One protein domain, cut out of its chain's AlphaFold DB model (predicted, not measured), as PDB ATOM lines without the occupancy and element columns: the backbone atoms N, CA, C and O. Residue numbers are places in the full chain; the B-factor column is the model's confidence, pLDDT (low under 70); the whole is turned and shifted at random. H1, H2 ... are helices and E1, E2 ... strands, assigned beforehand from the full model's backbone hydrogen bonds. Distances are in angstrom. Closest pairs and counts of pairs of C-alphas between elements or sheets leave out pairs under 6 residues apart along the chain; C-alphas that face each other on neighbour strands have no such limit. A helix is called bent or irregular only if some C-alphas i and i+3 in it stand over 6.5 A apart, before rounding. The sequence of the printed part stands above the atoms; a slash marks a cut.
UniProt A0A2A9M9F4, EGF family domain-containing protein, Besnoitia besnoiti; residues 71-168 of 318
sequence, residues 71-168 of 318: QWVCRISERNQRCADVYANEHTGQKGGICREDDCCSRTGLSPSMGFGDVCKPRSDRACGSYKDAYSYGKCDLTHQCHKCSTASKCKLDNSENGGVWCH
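AT A GLANCE: This is residues 71 to 168 of the 318 residues of the protein "EGF family domain-containing protein" of Besnoitia besnoiti (UniProt A0A2A9M9F4). An elongated model has a small two-strand hairpin at each end: E3 and E4 with the short helix H1 beside them at one end, and E5 and E6 with H2 packed on them at the other. Between the ends lies the short parallel pair E1 and E2, with the long unnamed residues 78 to 96 making a loop that bulges out on one side of this pair, and residues 130 to 141 running back from H1 to H2. The printed part has 98 residues, with six named strands and two named helices in the order E1, E2, E3, E4, H1, H2, E5, E6; its class is mixed, helices and strands, with 42 residues in named elements, under half. The whole is compact, with a radius of gyration of the C-alphas of 13.0 A, and spans 42 by 23 by 21 A.

IN THESE COORDINATES: E1 is residues 75 to 77, beginning at C-alpha 75 at (171.276, 308.415, 245.603). E2 is residues 97 to 99. E3, residues 103 to 110, is 13.9 A long and bends by 103 degrees at residue 107. E4, residues 116 to 122, is 15.7 A long. H1 is residues 126 to 129, with C-alpha 126 at (191.622, 321.843, 246.018). H2, residues 142 to 148, is 10.1 A long and irregular: C-alphas 144 and 147 are 7.3 A apart. E5, residues 154 to 158, is 12.9 A long, and E6, residues 164 to 168, is 13.0 A long and ends at C-alpha 168 at (156.650, 305.091, 243.551).

HOW THE PARTS SIT: E1 and E2 are parallel neighbours, their directions 51 degrees apart, with N 77 and O 98 within hydrogen-bond range at 2.8 A. Toward one end, the closest C-alphas of E2 and E4, those of Cys 99 and Cys 120, are 5.6 A apart. E3 and E4 are a hairpin, antiparallel at 144 degrees, with N 104 and O 121 at 2.8 A. The closest C-alphas of E3 and H1, those of Ser 106 and Cys 128, are 5.2 A apart. Toward the other end, those of E1 and E6, Arg 75 and Gly 164, are 4.4 A apart. E5 and E6 are a hairpin, antiparallel at 152 degrees, with N 156 and O 166 at 2.9 A. Residues 71 to 72 pair antiparallel with residues 166 to 167 of E6. The closest C-alphas of H2 and E5, those of Cys 146 and Cys 155, are 5.7 A apart. H1 and H2 are apart. In H2, 1 of 3 O i to N i+4 pairs and 1 of 4 O i to N i+3 pairs are within range; H1 is too short for the former.

THE WHOLE: The two C-alphas farthest apart, those of Met 114 and Ala 152, are 43.5 A apart. The printed part has no cut. The links E1 to E2 and H1 to H2 are long. The mean pLDDT of the printed part is 94.2, and no printed residue is under 70.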
ATOM      1  N   GLN A  71     161.518 302.646 243.315       96.00
ATOM      2  CA  GLN A  71     162.906 302.578 242.891       96.00
ATOM      3  C   GLN A  71     163.596 303.935 243.001       96.00
ATOM      4  O   GLN A  71     163.035 304.978 242.657       96.00
ATOM      5  N   TRP A  72     164.848 303.905 243.460       95.56
ATOM      6  CA  TRP A  72     165.734 305.063 243.463       95.56
ATOM      7  C   TRP A  72     166.077 305.494 242.035       95.56
ATOM      8  O   TRP A  72     166.503 304.688 241.210       95.56
ATOM      9  N   VAL A  73     165.940 306.788 241.776       96.12
ATOM     10  CA  VAL A  73     166.379 307.456 240.545       96.12
ATOM     11  C   VAL A  73     167.793 308.001 240.702       96.12
ATOM     12  O   VAL A  73     168.590 307.990 239.765       96.12
ATOM     13  N   CYS A  74     168.095 308.494 241.898       96.19
ATOM     14  CA  CYS A  74     169.425 308.904 242.309       96.19
ATOM     15  C   CYS A  74     169.611 308.604 243.793       96.19
ATOM     16  O   CYS A  74     168.644 308.449 244.545       96.19
ATOM     17  N   ARG A  75     170.874 308.554 244.206       96.25
ATOM     18  CA  ARG A  75     171.276 308.415 245.603       96.25
ATOM     19  C   ARG A  75     172.148 309.595 245.983       96.25
ATOM     20  O   ARG A  75     172.966 310.037 245.175       96.25
ATOM     21  N   ILE A  76     171.988 310.081 247.204       97.12
ATOM     22  CA  ILE A  76     172.856 311.109 247.768       97.12
ATOM     23  C   ILE A  76     174.130 310.429 248.279       97.12
ATOM     24  O   ILE A  76     174.081 309.434 249.005       97.12
ATOM     25  N   SER A  77     175.278 310.963 247.881       96.38
ATOM     26  CA  SER A  77     176.577 310.617 248.448       96.38
ATOM     27  C   SER A  77     176.988 311.703 249.426       96.38
ATOM     28  O   SER A  77     177.041 312.882 249.072       96.38
ATOM     29  N   GLU A  78     177.296 311.303 250.655       95.81
ATOM     30  CA  GLU A  78     177.789 312.237 251.660       95.81
ATOM     31  C   GLU A  78     179.263 312.564 251.433       95.81
ATOM     32  O   GLU A  78     179.983 311.912 250.665       95.81
ATOM     33  N   ARG A  79     179.735 313.582 252.147       95.12
ATOM     34  CA  ARG A  79     181.134 313.994 252.133       95.12
ATOM     35  C   ARG A  79     182.073 312.812 252.371       95.12
ATOM     36  O   ARG A  79     181.879 312.009 253.279       95.12
ATOM     37  N   ASN A  80     183.146 312.764 251.589       94.00
ATOM     38  CA  ASN A  80     184.154 311.705 251.553       94.00
ATOM     39  C   ASN A  80     183.665 310.333 251.065       94.00
ATOM     40  O   ASN A  80     184.470 309.408 251.033       94.00
ATOM     41  N   GLN A  81     182.417 310.185 250.627       94.56
ATOM     42  CA  GLN A  81     181.945 308.942 250.018       94.56
ATOM     43  C   GLN A  81     182.106 308.959 248.492       94.56
ATOM     44  O   GLN A  81     182.280 310.021 247.881       94.56
ATOM     45  N   ARG A  82     182.040 307.782 247.853       95.44
ATOM     46  CA  ARG A  82     182.102 307.684 246.384       95.44
ATOM     47  C   ARG A  82     180.878 308.302 245.724       95.44
ATOM     48  O   ARG A  82     179.753 308.173 246.206       95.44
ATOM     49  N   CYS A  83     181.114 308.916 244.577       96.38
ATOM     50  CA  CYS A  83     180.103 309.469 243.683       96.38
ATOM     51  C   CYS A  83     180.348 308.974 242.251       96.38
ATOM     52  O   CYS A  83     181.333 308.283 241.985       96.38
ATOM     53  N   ALA A  84     179.460 309.342 241.327       95.94
ATOM     54  CA  ALA A  84     179.527 308.957 239.919       95.94
ATOM     55  C   ALA A  84     179.482 307.438 239.658       95.94
ATOM     56  O   ALA A  84     179.252 306.624 240.549       95.94
ATOM     57  N   ASP A  85     179.632 307.054 238.392       93.88
ATOM     58  CA  ASP A  85     179.265 305.710 237.920       93.88
ATOM     59  C   ASP A  85     180.422 304.700 237.931       93.88
ATOM     60  O   ASP A  85     180.253 303.533 237.565       93.88
ATOM     61  N   VAL A  86     181.627 305.125 238.313       91.88
ATOM     62  CA  VAL A  86     182.819 304.269 238.224       91.88
ATOM     63  C   VAL A  86     182.864 303.302 239.402       91.88
ATOM     64  O   VAL A  86     182.897 302.082 239.207       91.88
ATOM     65  N   TYR A  87     182.813 303.844 240.616       91.00
ATOM     66  CA  TYR A  87     182.973 303.102 241.861       91.00
ATOM     67  C   TYR A  87     181.651 303.032 242.618       91.00
ATOM     68  O   TYR A  87     180.888 303.996 242.638       91.00
ATOM     69  N   ALA A  88     181.376 301.882 243.232       92.00
ATOM     70  CA  ALA A  88     180.247 301.769 244.143       92.00
ATOM     71  C   ALA A  88     180.560 302.535 245.433       92.00
ATOM     72  O   ALA A  88     181.683 302.480 245.932       92.00
ATOM     73  N   ASN A  89     179.567 303.238 245.960       91.56
ATOM     74  CA  ASN A  89     179.632 303.864 247.270       91.56
ATOM     75  C   ASN A  89     179.602 302.789 248.357       91.56
ATOM     76  O   ASN A  89     178.781 301.876 248.323       91.56
ATOM     77  N   GLU A  90     180.521 302.896 249.313       89.38
ATOM     78  CA  GLU A  90     180.743 301.900 250.355       89.38
ATOM     79  C   GLU A  90     179.557 301.786 251.328       89.38
ATOM     80  O   GLU A  90     179.344 300.725 251.907       89.38
ATOM     81  N   HIS A  91     178.753 302.845 251.472       89.38
ATOM     82  CA  HIS A  91     177.571 302.870 252.335       89.38
ATOM     83  C   HIS A  91     176.314 302.360 251.630       89.38
ATOM     84  O   HIS A  91     175.505 301.665 252.239       89.38
ATOM     85  N   THR A  92     176.122 302.702 250.353       89.44
ATOM     86  CA  THR A  92     174.909 302.307 249.612       89.44
ATOM     87  C   THR A  92     175.079 301.025 248.806       89.44
ATOM     88  O   THR A  92     174.085 300.456 248.359       89.44
ATOM     89  N   GLY A  93     176.316 300.589 248.564       90.75
ATOM     90  CA  GLY A  93     176.646 299.504 247.639       90.75
ATOM     91  C   GLY A  93     176.339 299.825 246.170       90.75
ATOM     92  O   GLY A  93     176.438 298.945 245.317       90.75
ATOM     93  N   GLN A  94     175.951 301.065 245.856       91.25
ATOM     94  CA  GLN A  94     175.456 301.475 244.543       91.25
ATOM     95  C   GLN A  94     176.394 302.479 243.873       91.25
ATOM     96  O   GLN A  94     177.098 303.249 244.526       91.25
ATOM     97  N   LYS A  95     176.394 302.464 242.541       94.50
ATOM     98  CA  LYS A  95     177.059 303.460 241.690       94.50
ATOM     99  C   LYS A  95     176.106 304.625 241.400       94.50
ATOM    100  O   LYS A  95     174.903 304.505 241.612       94.50
ATOM    101  N   GLY A  96     176.638 305.729 240.886       94.44
ATOM    102  CA  GLY A  96     175.852 306.881 240.433       94.44
ATOM    103  C   GLY A  96     175.380 307.806 241.550       94.44
ATOM    104  O   GLY A  96     174.435 308.570 241.365       94.44
ATOM    105  N   GLY A  97     176.034 307.748 242.711       96.00
ATOM    106  CA  GLY A  97     175.768 308.673 243.806       96.00
ATOM    107  C   GLY A  97     176.120 310.118 243.434       96.00
ATOM    108  O   GLY A  97     177.101 310.370 242.726       96.00
ATOM    109  N   ILE A  98     175.308 311.062 243.899       98.06
ATOM    110  CA  ILE A  98     175.425 312.500 243.633       98.06
ATOM    111  C   ILE A  98     175.699 313.218 244.952       98.06
ATOM    112  O   ILE A  98     175.008 312.992 245.943       98.06
ATOM    113  N   CYS A  99     176.696 314.094 244.963       97.94
ATOM    114  CA  CYS A  99     177.085 314.842 246.150       97.94
ATOM    115  C   CYS A  99     176.036 315.888 246.558       97.94
ATOM    116  O   CYS A  99     175.273 316.386 245.724       97.94
ATOM    117  N   ARG A 100     176.044 316.252 247.846       97.62
ATOM    118  CA  ARG A 100     175.259 317.357 248.427       97.62
ATOM    119  C   ARG A 100     175.542 318.698 247.725       97.62
ATOM    120  O   ARG A 100     176.512 318.835 246.982       97.62
ATOM    121  N   GLU A 101     174.690 319.693 247.972       96.69
ATOM    122  CA  GLU A 101     174.734 321.021 247.331       96.69
ATOM    123  C   GLU A 101     176.093 321.735 247.460       96.69
ATOM    124  O   GLU A 101     176.583 322.329 246.499       96.69
ATOM    125  N   ASP A 102     176.756 321.581 248.607       96.56
ATOM    126  CA  ASP A 102     178.049 322.215 248.893       96.56
ATOM    127  C   ASP A 102     179.272 321.366 248.522       96.56
ATOM    128  O   ASP A 102     180.411 321.785 248.747       96.56
ATOM    129  N   ASP A 103     179.066 320.180 247.949       98.06
ATOM    130  CA  ASP A 103     180.133 319.224 247.680       98.06
ATOM    131  C   ASP A 103     180.256 318.938 246.168       98.06
ATOM    132  O   ASP A 103     179.276 318.742 245.442       98.06
ATOM    133  N   CYS A 104     181.494 318.882 245.674       97.88
ATOM    134  CA  CYS A 104     181.802 318.448 244.317       97.88
ATOM    135  C   CYS A 104     182.138 316.952 244.288       97.88
ATOM    136  O   CYS A 104     182.771 316.424 245.202       97.88
ATOM    137  N   CYS A 105     181.805 316.279 243.190       97.94
ATOM    138  CA  CYS A 105     182.295 314.940 242.890       97.94
ATOM    139  C   CYS A 105     183.686 315.037 242.252       97.94
ATOM    140  O   CYS A 105     183.817 315.113 241.026       97.94
ATOM    141  N   SER A 106     184.724 315.116 243.085       97.31
ATOM    142  CA  SER A 106     186.107 315.311 242.642       97.31
ATOM    143  C   SER A 106     186.638 314.077 241.921       97.31
ATOM    144  O   SER A 106     186.471 312.967 242.404       97.31
ATOM    145  N   ARG A 107     187.352 314.270 240.806       95.69
ATOM    146  CA  ARG A 107     188.035 313.193 240.064       95.69
ATOM    147  C   ARG A 107     189.377 312.792 240.675       95.69
ATOM    148  O   ARG A 107     189.952 311.787 240.272       95.69
ATOM    149  N   THR A 108     189.907 313.595 241.590       93.88
ATOM    150  CA  THR A 108     191.219 313.398 242.229       93.88
ATOM    151  C   THR A 108     191.106 313.294 243.748       93.88
ATOM    152  O   THR A 108     192.121 313.251 244.443       93.88
ATOM    153  N   GLY A 109     189.878 313.234 244.268       90.56
ATOM    154  CA  GLY A 109     189.603 313.094 245.687       90.56
ATOM    155  C   GLY A 109     190.111 311.761 246.227       90.56
ATOM    156  O   GLY A 109     190.092 310.738 245.543       90.56
ATOM    157  N   LEU A 110     190.571 311.777 247.476       89.31
ATOM    158  CA  LEU A 110     190.949 310.570 248.201       89.31
ATOM    159  C   LEU A 110     189.774 310.102 249.067       89.31
ATOM    160  O   LEU A 110     189.252 310.875 249.880       89.31
ATOM    161  N   SER A 111     189.361 308.852 248.872       83.00
ATOM    162  CA  SER A 111     188.373 308.168 249.716       83.00
ATOM    163  C   SER A 111     188.998 307.713 251.046       83.00
ATOM    164  O   SER A 111     190.220 307.560 251.124       83.00
ATOM    165  N   PRO A 112     188.188 307.439 252.087       78.06
ATOM    166  CA  PRO A 112     188.662 306.892 253.360       78.06
ATOM    167  C   PRO A 112     189.448 305.582 253.223       78.06
ATOM    168  O   PRO A 112     190.343 305.314 254.015       78.06
ATOM    169  N   SER A 113     189.168 304.790 252.185       78.94
ATOM    170  CA  SER A 113     189.881 303.546 251.880       78.94
ATOM    171  C   SER A 113     191.158 303.761 251.052       78.94
ATOM    172  O   SER A 113     191.606 302.841 250.370       78.94
ATOM    173  N   MET A 114     191.713 304.979 251.039       81.25
ATOM    174  CA  MET A 114     192.902 305.379 250.269       81.25
ATOM    175  C   MET A 114     192.780 305.220 248.743       81.25
ATOM    176  O   MET A 114     193.776 305.251 248.025       81.25
ATOM    177  N   GLY A 115     191.566 305.074 248.212       81.12
ATOM    178  CA  GLY A 115     191.347 305.041 246.771       81.12
ATOM    179  C   GLY A 115     191.168 306.448 246.208       81.12
ATOM    180  O   GLY A 115     190.338 307.208 246.710       81.12
ATOM    181  N   PHE A 116     191.903 306.777 245.150       85.56
ATOM    182  CA  PHE A 116     191.724 308.019 244.398       85.56
ATOM    183  C   PHE A 116     190.474 307.962 243.508       85.56
ATOM    184  O   PHE A 116     190.015 306.878 243.131       85.56
ATOM    185  N   GLY A 117     189.931 309.124 243.151       87.19
ATOM    186  CA  GLY A 117     188.890 309.247 242.132       87.19
ATOM    187  C   GLY A 117     187.623 309.929 242.627       87.19
ATOM    188  O   GLY A 117     187.671 310.702 243.577       87.19
ATOM    189  N   ASP A 118     186.514 309.596 241.956       95.56
ATOM    190  CA  ASP A 118     185.158 310.124 242.159       95.56
ATOM    191  C   ASP A 118     184.715 310.042 243.635       95.56
ATOM    192  O   ASP A 118     184.186 309.024 244.095       95.56
ATOM    193  N   VAL A 119     184.974 311.114 244.387       96.62
ATOM    194  CA  VAL A 119     184.695 311.242 245.826       96.62
ATOM    195  C   VAL A 119     184.112 312.622 246.113       96.62
ATOM    196  O   VAL A 119     184.632 313.631 245.627       96.62
ATOM    197  N   CYS A 120     183.067 312.678 246.939       97.44
ATOM    198  CA  CYS A 120     182.475 313.941 247.364       97.44
ATOM    199  C   CYS A 120     183.432 314.721 248.268       97.44
ATOM    200  O   CYS A 120     183.865 314.226 249.312       97.44
ATOM    201  N   LYS A 121     183.763 315.951 247.877       97.38
ATOM    202  CA  LYS A 121     184.624 316.866 248.634       97.38
ATOM    203  C   LYS A 121     183.962 318.236 248.758       97.38
ATOM    204  O   LYS A 121     183.236 318.610 247.840       97.38
ATOM    205  N   PRO A 122     184.227 318.993 249.840       97.00
ATOM    206  CA  PRO A 122     183.742 320.363 249.963       97.00
ATOM    207  C   PRO A 122     184.098 321.178 248.725       97.00
ATOM    208  O   PRO A 122     185.210 321.062 248.221       97.00
ATOM    209  N   ARG A 123     183.203 322.052 248.268       96.00
ATOM    210  CA  ARG A 123     183.437 322.917 247.101       96.00
ATOM    211  C   ARG A 123     184.735 323.732 247.176       96.00
ATOM    212  O   ARG A 123     185.317 324.045 246.142       96.00
ATOM    213  N   SER A 124     185.179 324.080 248.382       94.69
ATOM    214  CA  SER A 124     186.427 324.809 248.642       94.69
ATOM    215  C   SER A 124     187.689 323.935 248.621       94.69
ATOM    216  O   SER A 124     188.797 324.466 248.687       94.69
ATOM    217  N   ASP A 125     187.553 322.611 248.540       95.38
ATOM    218  CA  ASP A 125     188.675 321.680 248.489       95.38
ATOM    219  C   ASP A 125     189.429 321.819 247.157       95.38
ATOM    220  O   ASP A 125     188.840 321.923 246.080       95.38
ATOM    221  N   ARG A 126     190.763 321.770 247.209       93.69
ATOM    222  CA  ARG A 126     191.622 321.843 246.018       93.69
ATOM    223  C   ARG A 126     191.338 320.711 245.024       93.69
ATOM    224  O   ARG A 126     191.530 320.889 243.821       93.69
ATOM    225  N   ALA A 127     190.858 319.565 245.500       92.88
ATOM    226  CA  ALA A 127     190.447 318.441 244.666       92.88
ATOM    227  C   ALA A 127     189.235 318.785 243.774       92.88
ATOM    228  O   ALA A 127     189.051 318.163 242.726       92.88
ATOM    229  N   CYS A 128     188.454 319.817 244.110       95.12
ATOM    230  CA  CYS A 128     187.379 320.338 243.261       95.12
ATOM    231  C   CYS A 128     187.873 321.177 242.072       95.12
ATOM    232  O   CYS A 128     187.057 321.657 241.293       95.12
ATOM    233  N   GLY A 129     189.189 321.299 241.851       93.69
ATOM    234  CA  GLY A 129     189.725 321.822 240.587       93.69
ATOM    235  C   GLY A 129     189.398 320.936 239.375       93.69
ATOM    236  O   GLY A 129     189.385 321.416 238.244       93.69
ATOM    237  N   SER A 130     189.095 319.650 239.597       94.69
ATOM    238  CA  SER A 130     188.612 318.725 238.570       94.69
ATOM    239  C   SER A 130     187.498 317.847 239.135       94.69
ATOM    240  O   SER A 130     187.743 316.990 239.984       94.69
ATOM    241  N   TYR A 131     186.265 318.047 238.668       96.81
ATOM    242  CA  TYR A 131     185.084 317.344 239.178       96.81
ATOM    243  C   TYR A 131     184.143 316.892 238.055       96.81
ATOM    244  O   TYR A 131     184.333 317.202 236.874       96.81
ATOM    245  N   LYS A 132     183.139 316.088 238.410       97.38
ATOM    246  CA  LYS A 132     182.057 315.674 237.511       97.38
ATOM    247  C   LYS A 132     180.784 316.435 237.846       97.38
ATOM    248  O   LYS A 132     180.097 316.120 238.815       97.38
ATOM    249  N   ASP A 133     180.467 317.419 237.015       96.75
ATOM    250  CA  ASP A 133     179.340 318.329 237.220       96.75
ATOM    251  C   ASP A 133     177.989 317.603 237.387       96.75
ATOM    252  O   ASP A 133     177.211 317.967 238.263       96.75
ATOM    253  N   ALA A 134     177.731 316.525 236.640       96.38
ATOM    254  CA  ALA A 134     176.484 315.754 236.740       96.38
ATOM    255  C   ALA A 134     176.234 315.107 238.122       96.38
ATOM    256  O   ALA A 134     175.088 314.827 238.458       96.38
ATOM    257  N   TYR A 135     177.285 314.902 238.925       97.56
ATOM    258  CA  TYR A 135     177.217 314.266 240.250       97.56
ATOM    259  C   TYR A 135     177.613 315.220 241.379       97.56
ATOM    260  O   TYR A 135     177.914 314.779 242.483       97.56
ATOM    261  N   SER A 136     177.675 316.519 241.097       97.69
ATOM    262  CA  SER A 136     178.103 317.543 242.049       97.69
ATOM    263  C   SER A 136     176.946 318.459 242.406       97.69
ATOM    264  O   SER A 136     175.989 318.579 241.640       97.69
ATOM    265  N   TYR A 137     177.089 319.155 243.529       97.31
ATOM    266  CA  TYR A 137     176.275 320.313 243.878       97.31
ATOM    267  C   TYR A 137     174.773 320.030 243.911       97.31
ATOM    268  O   TYR A 137     173.972 320.767 243.343       97.31
ATOM    269  N   GLY A 138     174.387 318.947 244.586       96.38
ATOM    270  CA  GLY A 138     173.007 318.758 245.029       96.38
ATOM    271  C   GLY A 138     172.028 318.313 243.952       96.38
ATOM    272  O   GLY A 138     170.843 318.236 244.236       96.38
ATOM    273  N   LYS A 139     172.489 317.927 242.755       96.75
ATOM    274  CA  LYS A 139     171.617 317.544 241.625       96.75
ATOM    275  C   LYS A 139     170.752 316.295 241.848       96.75
ATOM    276  O   LYS A 139     170.043 315.884 240.932       96.75
ATOM    277  N   CYS A 140     170.804 315.660 243.019       96.94
ATOM    278  CA  CYS A 140     169.869 314.607 243.421       96.94
ATOM    279  C   CYS A 140     168.677 315.221 244.162       96.94
ATOM    280  O   CYS A 140     168.463 314.981 245.347       96.94
ATOM    281  N   ASP A 141     167.908 316.029 243.435       96.50
ATOM    282  CA  ASP A 141     166.716 316.716 243.924       96.50
ATOM    283  C   ASP A 141     165.529 316.523 242.969       96.50
ATOM    284  O   ASP A 141     165.661 315.996 241.857       96.50
ATOM    285  N   LEU A 142     164.344 316.935 243.421       96.56
ATOM    286  CA  LEU A 142     163.099 316.749 242.678       96.56
ATOM    287  C   LEU A 142     163.127 317.441 241.307       96.56
ATOM    288  O   LEU A 142     162.678 316.860 240.319       96.56
ATOM    289  N   THR A 143     163.691 318.645 241.226       96.38
ATOM    290  CA  THR A 143     163.752 319.445 239.995       96.38
ATOM    291  C   THR A 143     164.573 318.736 238.925       96.38
ATOM    292  O   THR A 143     164.163 318.656 237.767       96.38
ATOM    293  N   HIS A 144     165.718 318.174 239.308       96.00
ATOM    294  CA  HIS A 144     166.639 317.553 238.365       96.00
ATOM    295  C   HIS A 144     166.314 316.093 238.059       96.00
ATOM    296  O   HIS A 144     166.729 315.609 237.012       96.00
ATOM    297  N   GLN A 145     165.603 315.369 238.930       96.69
ATOM    298  CA  GLN A 145     165.495 313.905 238.812       96.69
ATOM    299  C   GLN A 145     164.075 313.394 238.571       96.69
ATOM    300  O   GLN A 145     163.928 312.317 237.997       96.69
ATOM    301  N   CYS A 146     163.023 314.144 238.920       95.88
ATOM    302  CA  CYS A 146     161.653 313.627 238.798       95.88
ATOM    303  C   CYS A 146     161.210 313.338 237.363       95.88
ATOM    304  O   CYS A 146     160.339 312.498 237.165       95.88
ATOM    305  N   HIS A 147     161.824 313.966 236.358       95.50
ATOM    306  CA  HIS A 147     161.522 313.688 234.950       95.50
ATOM    307  C   HIS A 147     161.843 312.242 234.526       95.50
ATOM    308  O   HIS A 147     161.416 311.808 233.461       95.50
ATOM    309  N   LYS A 148     162.610 311.501 235.334       95.81
ATOM    310  CA  LYS A 148     162.928 310.085 235.105       95.81
ATOM    311  C   LYS A 148     161.858 309.135 235.644       95.81
ATOM    312  O   LYS A 148     161.912 307.945 235.354       95.81
ATOM    313  N   CYS A 149     160.923 309.631 236.449       96.31
ATOM    314  CA  CYS A 149     159.788 308.855 236.920       96.31
ATOM    315  C   CYS A 149     158.721 308.728 235.826       96.31
ATOM    316  O   CYS A 149     158.542 309.646 235.025       96.31
ATOM    317  N   SER A 150     157.963 307.625 235.827       93.44
ATOM    318  CA  SER A 150     156.757 307.529 234.997       93.44
ATOM    319  C   SER A 150     155.777 308.634 235.394       93.44
ATOM    320  O   SER A 150     155.632 308.945 236.580       93.44
ATOM    321  N   THR A 151     155.048 309.183 234.426       89.38
ATOM    322  CA  THR A 151     153.993 310.178 234.671       89.38
ATOM    323  C   THR A 151     152.869 309.644 235.564       89.38
ATOM    324  O   THR A 151     152.220 310.423 236.255       89.38
ATOM    325  N   ALA A 152     152.674 308.321 235.611       87.88
ATOM    326  CA  ALA A 152     151.707 307.654 236.487       87.88
ATOM    327  C   ALA A 152     152.235 307.394 237.915       87.88
ATOM    328  O   ALA A 152     151.529 306.836 238.756       87.88
ATOM    329  N   SER A 153     153.484 307.765 238.205       93.69
ATOM    330  CA  SER A 153     154.139 307.509 239.489       93.69
ATOM    331  C   SER A 153     154.269 308.776 240.339       93.69
ATOM    332  O   SER A 153     154.184 309.904 239.855       93.69
ATOM    333  N   LYS A 154     154.502 308.599 241.642       95.19
ATOM    334  CA  LYS A 154     154.816 309.695 242.567       95.19
ATOM    335  C   LYS A 154     156.329 309.814 242.721       95.19
ATOM    336  O   LYS A 154     156.967 308.856 243.150       95.19
ATOM    337  N   CYS A 155     156.877 310.993 242.445       97.25
ATOM    338  CA  CYS A 155     158.277 311.313 242.718       97.25
ATOM    339  C   CYS A 155     158.438 311.854 244.144       97.25
ATOM    340  O   CYS A 155     157.673 312.726 244.569       97.25
ATOM    341  N   LYS A 156     159.411 311.341 244.899       96.94
ATOM    342  CA  LYS A 156     159.676 311.737 246.289       96.94
ATOM    343  C   LYS A 156     161.170 311.906 246.537       96.94
ATOM    344  O   LYS A 156     161.984 311.240 245.907       96.94
ATOM    345  N   LEU A 157     161.506 312.780 247.484       96.12
ATOM    346  CA  LEU A 157     162.863 312.998 247.971       96.12
ATOM    347  C   LEU A 157     162.950 312.517 249.415       96.12
ATOM    348  O   LEU A 157     162.180 312.948 250.272       96.12
ATOM    349  N   ASP A 158     163.909 311.646 249.667       95.88
ATOM    350  CA  ASP A 158     164.429 311.370 250.994       95.88
ATOM    351  C   ASP A 158     165.717 312.173 251.178       95.88
ATOM    352  O   ASP A 158     166.717 311.893 250.526       95.88
ATOM    353  N   ASN A 159     165.692 313.193 252.032       93.75
ATOM    354  CA  ASN A 159     166.859 314.046 252.256       93.75
ATOM    355  C   ASN A 159     167.782 313.533 253.381       93.75
ATOM    356  O   ASN A 159     168.748 314.217 253.729       93.75
ATOM    357  N   SER A 160     167.479 312.367 253.966       93.44
ATOM    358  CA  SER A 160     168.300 311.745 255.009       93.44
ATOM    359  C   SER A 160     169.683 311.327 254.492       93.44
ATOM    360  O   SER A 160     170.015 311.517 253.315       93.44
ATOM    361  N   GLU A 161     170.529 310.828 255.394       93.00
ATOM    362  CA  GLU A 161     171.862 310.342 255.042       93.00
ATOM    363  C   GLU A 161     171.755 309.242 253.986       93.00
ATOM    364  O   GLU A 161     171.019 308.270 254.153       93.00
ATOM    365  N   ASN A 162     172.465 309.413 252.872       94.31
ATOM    366  CA  ASN A 162     172.371 308.498 251.738       94.31
ATOM    367  C   ASN A 162     170.946 308.259 251.218       94.31
ATOM    368  O   ASN A 162     170.672 307.199 250.657       94.31
ATOM    369  N   GLY A 163     170.040 309.223 251.379       95.19
ATOM    370  CA  GLY A 163     168.725 309.205 250.753       95.19
ATOM    371  C   GLY A 163     168.809 309.442 249.241       95.19
ATOM    372  O   GLY A 163     169.737 309.007 248.553       95.19
ATOM    373  N   GLY A 164     167.833 310.153 248.697       95.88
ATOM    374  CA  GLY A 164     167.802 310.573 247.303       95.88
ATOM    375  C   GLY A 164     166.398 310.682 246.738       95.88
ATOM    376  O   GLY A 164     165.399 310.664 247.459       95.88
ATOM    377  N   VAL A 165     166.321 310.802 245.419       97.56
ATOM    378  CA  VAL A 165     165.043 310.842 244.710       97.56
ATOM    379  C   VAL A 165     164.650 309.438 244.296       97.56
ATOM    380  O   VAL A 165     165.464 308.683 243.764       97.56
ATOM    381  N   TRP A 166     163.388 309.098 244.511       97.31
ATOM    382  CA  TRP A 166     162.812 307.815 244.140       97.31
ATOM    383  C   TRP A 166     161.403 307.986 243.575       97.31
ATOM    384  O   TRP A 166     160.686 308.935 243.904       97.31
ATOM    385  N   CYS A 167     161.014 307.047 242.721       97.75
ATOM    386  CA  CYS A 167     159.679 306.968 242.148       97.75
ATOM    387  C   CYS A 167     158.883 305.871 242.848       97.75
ATOM    388  O   CYS A 167     159.436 304.831 243.193       97.75
ATOM    389  N   HIS A 168     157.580 306.076 243.010       96.25
ATOM    390  CA  HIS A 168     156.650 305.091 243.551       96.25
ATOM    391  C   HIS A 168     155.482 304.887 242.596       96.25
ATOM    392  O   HIS A 168     154.793 305.858 242.284       96.25
TER     393      HIS A 168